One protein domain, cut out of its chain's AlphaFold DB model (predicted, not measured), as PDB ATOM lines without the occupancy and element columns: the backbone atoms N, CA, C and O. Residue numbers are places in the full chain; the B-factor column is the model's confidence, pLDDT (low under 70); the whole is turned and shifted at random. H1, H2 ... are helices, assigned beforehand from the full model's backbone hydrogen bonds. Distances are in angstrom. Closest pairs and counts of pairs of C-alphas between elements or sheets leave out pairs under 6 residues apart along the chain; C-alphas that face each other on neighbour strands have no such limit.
ATOM      1  N   SER A 112     482.572 312.838 374.083       41.22
ATOM      2  CA  SER A 112     483.267 312.235 372.919       41.22
ATOM      3  C   SER A 112     482.432 311.407 371.915       41.22
ATOM      4  O   SER A 112     482.606 310.195 371.778       41.22
ATOM      5  N   MET A 113     481.637 312.095 371.082       45.66
ATOM      6  CA  MET A 113     480.899 311.529 369.932       45.66
ATOM      7  C   MET A 113     481.787 310.856 368.856       45.66
ATOM      8  O   MET A 113     481.325 309.945 368.171       45.66
ATOM      9  N   ASP A 114     483.069 311.222 368.741       45.38
ATOM     10  CA  ASP A 114     483.941 310.762 367.642       45.38
ATOM     11  C   ASP A 114     484.396 309.294 367.755       45.38
ATOM     12  O   ASP A 114     484.744 308.671 366.752       45.38
ATOM     13  N   LYS A 115     484.348 308.688 368.950       44.94
ATOM     14  CA  LYS A 115     484.761 307.283 369.166       44.94
ATOM     15  C   LYS A 115     483.672 306.254 368.841       44.94
ATOM     16  O   LYS A 115     483.960 305.063 368.757       44.94
ATOM     17  N   TYR A 116     482.426 306.683 368.643       46.97
ATOM     18  CA  TYR A 116     481.291 305.771 368.451       46.97
ATOM     19  C   TYR A 116     481.127 305.285 367.005       46.97
ATOM     20  O   TYR A 116     480.479 304.263 366.770       46.97
ATOM     21  N   ALA A 117     481.741 305.976 366.037       47.41
ATOM     22  CA  ALA A 117     481.623 305.652 364.616       47.41
ATOM     23  C   ALA A 117     482.268 304.301 364.240       47.41
ATOM     24  O   ALA A 117     481.818 303.657 363.294       47.41
ATOM     25  N   GLU A 118     483.267 303.821 364.992       46.31
ATOM     26  CA  GLU A 118     483.941 302.541 364.703       46.31
ATOM     27  C   GLU A 118     483.188 301.299 365.218       46.31
ATOM     28  O   GLU A 118     483.394 300.197 364.705       46.31
ATOM     29  N   ILE A 119     482.288 301.442 366.200       44.41
ATOM     30  CA  ILE A 119     481.594 300.302 366.840       44.41
ATOM     31  C   ILE A 119     480.276 299.962 366.125       44.41
ATOM     32  O   ILE A 119     479.772 298.838 366.223       44.41
ATOM     33  N   ALA A 120     479.748 300.890 365.326       45.47
ATOM     34  CA  ALA A 120     478.562 300.697 364.502       45.47
ATOM     35  C   ALA A 120     478.854 299.825 363.263       45.47
ATOM     36  O   ALA A 120     478.614 300.221 362.123       45.47
ATOM     37  N   LYS A 121     479.323 298.586 363.455       46.84
ATOM     38  CA  LYS A 121     479.146 297.563 362.419       46.84
ATOM     39  C   LYS A 121     477.656 297.225 362.341       46.84
ATOM     40  O   LYS A 121     477.111 296.490 363.162       46.84
ATOM     41  N   VAL A 122     477.027 297.870 361.362       52.09
ATOM     42  CA  VAL A 122     475.728 297.617 360.726       52.09
ATOM     43  C   VAL A 122     475.061 296.308 361.178       52.09
ATOM     44  O   VAL A 122     475.494 295.220 360.810       52.09
ATOM     45  N   GLY A 123     473.957 296.432 361.925       54.81
ATOM     46  CA  GLY A 123     472.917 295.398 362.004       54.81
ATOM     47  C   GLY A 123     472.758 294.621 363.316       54.81
ATOM     48  O   GLY A 123     471.843 293.808 363.387       54.81
ATOM     49  N   SER A 124     473.574 294.845 364.355       60.06
ATOM     50  CA  SER A 124     473.318 294.225 365.671       60.06
ATOM     51  C   SER A 124     472.374 295.076 366.533       60.06
ATOM     52  O   SER A 124     472.512 296.298 366.586       60.06
ATOM     53  N   GLU A 125     471.448 294.432 367.252       59.62
ATOM     54  CA  GLU A 125     470.545 295.070 368.231       59.62
ATOM     55  C   GLU A 125     471.326 295.899 369.264       59.62
ATOM     56  O   GLU A 125     470.962 297.027 369.590       59.62
ATOM     57  N   ARG A 126     472.488 295.386 369.685       56.41
ATOM     58  CA  ARG A 126     473.423 296.086 370.571       56.41
ATOM     59  C   ARG A 126     473.975 297.373 369.951       56.41
ATOM     60  O   ARG A 126     474.089 298.374 370.647       56.41
ATOM     61  N   GLY A 127     474.299 297.367 368.658       64.25
ATOM     62  CA  GLY A 127     474.770 298.556 367.944       64.25
ATOM     63  C   GLY A 127     473.692 299.632 367.828       64.25
ATOM     64  O   GLY A 127     473.982 300.805 368.036       64.25
ATOM     65  N   PHE A 128     472.440 299.239 367.571       73.00
ATOM     66  CA  PHE A 128     471.311 300.173 367.567       73.00
ATOM     67  C   PHE A 128     471.118 300.832 368.937       73.00
ATOM     68  O   PHE A 128     471.012 302.053 369.011       73.00
ATOM     69  N   LEU A 129     471.122 300.042 370.015       69.38
ATOM     70  CA  LEU A 129     470.949 300.554 371.375       69.38
ATOM     71  C   LEU A 129     472.073 301.517 371.780       69.38
ATOM     72  O   LEU A 129     471.789 302.560 372.362       69.38
ATOM     73  N   LEU A 130     473.323 301.208 371.422       67.81
ATOM     74  CA  LEU A 130     474.466 302.092 371.669       67.81
ATOM     75  C   LEU A 130     474.334 303.421 370.912       67.81
ATOM     76  O   LEU A 130     474.466 304.486 371.513       67.81
ATOM     77  N   SER A 131     474.016 303.374 369.615       72.06
ATOM     78  CA  SER A 131     473.811 304.583 368.809       72.06
ATOM     79  C   SER A 131     472.624 305.412 369.304       72.06
ATOM     80  O   SER A 131     472.710 306.636 369.373       72.06
ATOM     81  N   HIS A 132     471.525 304.755 369.685       77.44
ATOM     82  CA  HIS A 132     470.349 305.409 370.250       77.44
ATOM     83  C   HIS A 132     470.669 306.085 371.591       77.44
ATOM     84  O   HIS A 132     470.286 307.235 371.796       77.44
ATOM     85  N   GLY A 133     471.389 305.404 372.489       70.06
ATOM     86  CA  GLY A 133     471.818 305.966 373.773       70.06
ATOM     87  C   GLY A 133     472.700 307.204 373.600       70.06
ATOM     88  O   GLY A 133     472.428 308.243 374.197       70.06
ATOM     89  N   ALA A 134     473.689 307.137 372.704       72.94
ATOM     90  CA  ALA A 134     474.560 308.273 372.399       72.94
ATOM     91  C   ALA A 134     473.784 309.473 371.825       72.94
ATOM     92  O   ALA A 134     473.972 310.611 372.264       72.94
ATOM     93  N   LEU A 135     472.868 309.225 370.880       78.50
ATOM     94  CA  LEU A 135     471.982 310.256 370.327       78.50
ATOM     95  C   LEU A 135     471.096 310.883 371.409       78.50
ATOM     96  O   LEU A 135     470.937 312.103 371.441       78.50
ATOM     97  N   HIS A 136     470.545 310.067 372.308       77.19
ATOM     98  CA  HIS A 136     469.700 310.529 373.405       77.19
ATOM     99  C   HIS A 136     470.468 311.441 374.375       77.19
ATOM    100  O   HIS A 136     469.997 312.539 374.687       77.19
ATOM    101  N   ALA A 137     471.667 311.033 374.798       71.38
ATOM    102  CA  ALA A 137     472.513 311.825 375.690       71.38
ATOM    103  C   ALA A 137     472.903 313.178 375.064       71.38
ATOM    104  O   ALA A 137     472.783 314.224 375.706       71.38
ATOM    105  N   ALA A 138     473.288 313.186 373.782       75.44
ATOM    106  CA  ALA A 138     473.594 314.421 373.057       75.44
ATOM    107  C   ALA A 138     472.358 315.336 372.922       75.44
ATOM    108  O   ALA A 138     472.448 316.557 373.100       75.44
ATOM    109  N   ALA A 139     471.183 314.754 372.662       81.19
ATOM    110  CA  ALA A 139     469.933 315.498 372.556       81.19
ATOM    111  C   ALA A 139     469.527 316.160 373.883       81.19
ATOM    112  O   ALA A 139     468.995 317.269 373.866       81.19
ATOM    113  N   GLN A 140     469.815 315.554 375.042       78.25
ATOM    114  CA  GLN A 140     469.485 316.150 376.347       78.25
ATOM    115  C   GLN A 140     470.153 317.512 376.568       78.25
ATOM    116  O   GLN A 140     469.497 318.445 377.043       78.25
ATOM    117  N   TRP A 141     471.423 317.668 376.184       78.06
ATOM    118  CA  TRP A 141     472.097 318.966 376.282       78.06
ATOM    119  C   TRP A 141     471.491 319.997 375.323       78.06
ATOM    120  O   TRP A 141     471.236 321.140 375.714       78.06
ATOM    121  N   MET A 142     471.178 319.581 374.092       84.94
ATOM    122  CA  MET A 142     470.494 320.425 373.108       84.94
ATOM    123  C   MET A 142     469.132 320.912 373.625       84.94
ATOM    124  O   MET A 142     468.828 322.098 373.501       84.94
ATOM    125  N   LEU A 143     468.334 320.036 374.244       79.75
ATOM    126  CA  LEU A 143     467.038 320.388 374.833       79.75
ATOM    127  C   LEU A 143     467.191 321.423 375.956       79.75
ATOM    128  O   LEU A 143     466.447 322.406 375.999       79.75
ATOM    129  N   TYR A 144     468.181 321.239 376.836       79.06
ATOM    130  CA  TYR A 144     468.462 322.173 377.927       79.06
ATOM    131  C   TYR A 144     468.883 323.560 377.417       79.06
ATOM    132  O   TYR A 144     468.349 324.576 377.869       79.06
ATOM    133  N   VAL A 145     469.823 323.621 376.467       78.88
ATOM    134  CA  VAL A 145     470.322 324.893 375.918       78.88
ATOM    135  C   VAL A 145     469.272 325.566 375.032       78.88
ATOM    136  O   VAL A 145     469.068 326.776 375.140       78.88
ATOM    137  N   GLY A 146     468.564 324.795 374.204       83.88
ATOM    138  CA  GLY A 146     467.512 325.287 373.317       83.88
ATOM    139  C   GLY A 146     466.357 325.944 374.075       83.88
ATOM    140  O   GLY A 146     465.849 326.971 373.638       83.88
ATOM    141  N   ALA A 147     465.997 325.434 375.255       88.00
ATOM    142  CA  ALA A 147     464.911 325.984 376.070       88.00
ATOM    143  C   ALA A 147     465.237 327.327 376.762       88.00
ATOM    144  O   ALA A 147     464.339 327.962 377.316       88.00
ATOM    145  N   ARG A 148     466.497 327.788 376.752       88.75
ATOM    146  CA  ARG A 148     466.907 329.018 377.460       88.75
ATOM    147  C   ARG A 148     466.398 330.309 376.823       88.75
ATOM    148  O   ARG A 148     466.344 331.329 377.508       88.75
ATOM    149  N   SER A 149     466.062 330.298 375.533       93.00
ATOM    150  CA  SER A 149     465.503 331.471 374.860       93.00
ATOM    151  C   SER A 149     464.608 331.082 373.681       93.00
ATOM    152  O   SER A 149     464.863 330.059 373.043       93.00
ATOM    153  N   PRO A 150     463.603 331.905 373.324       92.81
ATOM    154  CA  PRO A 150     462.756 331.643 372.161       92.81
ATOM    155  C   PRO A 150     463.550 331.511 370.853       92.81
ATOM    156  O   PRO A 150     463.259 330.641 370.040       92.81
ATOM    157  N   SER A 151     464.596 332.322 370.667       91.12
ATOM    158  CA  SER A 151     465.462 332.262 369.484       91.12
ATOM    159  C   SER A 151     466.279 330.971 369.417       91.12
ATOM    160  O   SER A 151     466.344 330.347 368.360       91.12
ATOM    161  N   SER A 152     466.860 330.536 370.542       90.19
ATOM    162  CA  SER A 152     467.601 329.269 370.621       90.19
ATOM    163  C   SER A 152     466.679 328.068 370.419       90.19
ATOM    164  O   SER A 152     467.076 327.100 369.777       90.19
ATOM    165  N   PHE A 153     465.442 328.147 370.910       92.19
ATOM    166  CA  PHE A 153     464.432 327.108 370.740       92.19
ATOM    167  C   PHE A 153     464.051 326.931 369.269       92.19
ATOM    168  O   PHE A 153     464.112 325.819 368.746       92.19
ATOM    169  N   THR A 154     463.722 328.025 368.573       93.50
ATOM    170  CA  THR A 154     463.404 327.983 367.138       93.50
ATOM    171  C   THR A 154     464.597 327.505 366.312       93.50
ATOM    172  O   THR A 154     464.423 326.699 365.400       93.50
ATOM    173  N   GLN A 155     465.814 327.944 366.645       93.69
ATOM    174  CA  GLN A 155     467.031 327.487 365.972       93.69
ATOM    175  C   GLN A 155     467.262 325.979 366.162       93.69
ATOM    176  O   GLN A 155     467.523 325.279 365.185       93.69
ATOM    177  N   ALA A 156     467.130 325.477 367.393       92.81
ATOM    178  CA  ALA A 156     467.291 324.060 367.702       92.81
ATOM    179  C   ALA A 156     466.230 323.200 366.998       92.81
ATOM    180  O   ALA A 156     466.571 322.192 366.385       92.81
ATOM    181  N   LEU A 157     464.960 323.618 367.021       91.62
ATOM    182  CA  LEU A 157     463.879 322.892 366.351       91.62
ATOM    183  C   LEU A 157     464.041 322.843 364.834       91.62
ATOM    184  O   LEU A 157     463.858 321.783 364.241       91.62
ATOM    185  N   ASN A 158     464.397 323.964 364.203       93.50
ATOM    186  CA  ASN A 158     464.613 323.992 362.759       93.50
ATOM    187  C   ASN A 158     465.786 323.084 362.365       93.50
ATOM    188  O   ASN A 158     465.662 322.315 361.417       93.50
ATOM    189  N   GLY A 159     466.883 323.121 363.130       94.00
ATOM    190  CA  GLY A 159     468.026 322.230 362.920       94.00
ATOM    191  C   GLY A 159     467.661 320.750 363.070       94.00
ATOM    192  O   GLY A 159     468.013 319.948 362.209       94.00
ATOM    193  N   LEU A 160     466.901 320.396 364.113       92.19
ATOM    194  CA  LEU A 160     466.399 319.031 364.317       92.19
ATOM    195  C   LEU A 160     465.519 318.570 363.155       92.19
ATOM    196  O   LEU A 160     465.698 317.467 362.650       92.19
ATOM    197  N   HIS A 161     464.594 319.418 362.709       91.38
ATOM    198  CA  HIS A 161     463.702 319.090 361.603       91.38
ATOM    199  C   HIS A 161     464.476 318.846 360.298       91.38
ATOM    200  O   HIS A 161     464.213 317.860 359.610       91.38
ATOM    201  N   THR A 162     465.462 319.691 359.980       94.31
ATOM    202  CA  THR A 162     466.346 319.488 358.821       94.31
ATOM    203  C   THR A 162     467.122 318.178 358.933       94.31
ATOM    204  O   THR A 162     467.126 317.394 357.986       94.31
ATOM    205  N   LEU A 163     467.713 317.896 360.097       92.00
ATOM    206  CA  LEU A 163     468.481 316.672 360.315       92.00
ATOM    207  C   LEU A 163     467.615 315.411 360.157       92.00
ATOM    208  O   LEU A 163     468.028 314.461 359.496       92.00
ATOM    209  N   CYS A 164     466.398 315.403 360.708       90.38
ATOM    210  CA  CYS A 164     465.461 314.288 360.534       90.38
ATOM    211  C   CYS A 164     465.133 314.050 359.053       90.38
ATOM    212  O   CYS A 164     465.190 312.913 358.590       90.38
ATOM    213  N   GLN A 165     464.870 315.115 358.291       90.56
ATOM    214  CA  GLN A 165     464.600 315.004 356.855       90.56
ATOM    215  C   GLN A 165     465.785 314.430 356.067       90.56
ATOM    216  O   GLN A 165     465.582 313.663 355.126       90.56
ATOM    217  N   GLU A 166     467.019 314.791 356.419       91.31
ATOM    218  CA  GLU A 166     468.221 314.244 355.778       91.31
ATOM    219  C   GLU A 166     468.390 312.746 356.062       91.31
ATOM    220  O   GLU A 166     468.661 311.966 355.143       91.31
ATOM    221  N   LEU A 167     468.164 312.332 357.311       86.31
ATOM    222  CA  LEU A 167     468.255 310.930 357.726       86.31
ATOM    223  C   LEU A 167     467.182 310.058 357.054       86.31
ATOM    224  O   LEU A 167     467.499 308.973 356.556       86.31
ATOM    225  N   ASP A 168     465.945 310.550 356.960       83.44
ATOM    226  CA  ASP A 168     464.845 309.835 356.301       83.44
ATOM    227  C   ASP A 168     465.108 309.642 354.797       83.44
ATOM    228  O   ASP A 168     464.908 308.552 354.252       83.44
ATOM    229  N   ARG A 169     465.650 310.666 354.120       81.75
ATOM    230  CA  ARG A 169     466.031 310.582 352.694       81.75
ATOM    231  C   ARG A 169     467.171 309.594 352.457       81.75
ATOM    232  O   ARG A 169     467.171 308.886 351.448       81.75
ATOM    233  N   GLY A 170     468.130 309.507 353.379       68.50
ATOM    234  CA  GLY A 170     469.194 308.501 353.335       68.50
ATOM    235  C   GLY A 170     468.653 307.069 353.399       68.50
ATOM    236  O   GLY A 170     469.126 306.191 352.673       68.50
ATOM    237  N   HIS A 171     467.613 306.836 354.203       59.19
ATOM    238  CA  HIS A 171     466.990 305.521 354.350       59.19
ATOM    239  C   HIS A 171     466.168 305.099 353.111       59.19
ATOM    240  O   HIS A 171     466.185 303.921 352.736       59.19
TER     241      HIS A 171
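AT A GLANCE: This is residues 112 to 171 of the 219 residues of the protein "Protein FAR1-RELATED SEQUENCE" of Arachis hypogaea (UniProt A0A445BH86). Two long helices, H1 and H2, make a helical hairpin, a narrow V joined at one end by a tight link, with residues 161 to 171 of H2 standing free at the other. A loose stretch with no named element, residues 112 to 124, leads into H1. The printed part has 60 residues with two named helices, H1 then H2, and no named strand: all helix. It is loose, with a radius of gyration of the C-alphas of 13.7 A and spans of 39 by 26 by 18 A.

IN THESE COORDINATES: H1, residues 125 to 146, measures 30.8 A, starting at C-alpha 125 (470.545, 295.070, 368.231). H2, residues 150 to 171, measures 31.9 A, ending at C-alpha 171 (466.990, 305.521, 354.350).

HOW THE PARTS SIT: H1 touches H2 with residues 142 to 146 alone, and H2 touches H1 with residues 152 to 156 alone. The closest C-alphas, those of Gly 146 and Phe 153, are 4.4 A apart. The helices run opposite ways at a shallow tilt of 23 degrees. Every O i to N i+4 pair is within hydrogen-bond range in H2, and 17 of 18 in H1.

THE WHOLE: The C-alphas farthest apart, of Ser 124 and Pro 150, are 39.4 A apart. The printed part has no cut. The pLDDT is under 70 at residues 112 to 127, 129 to 130 and 170 to 171.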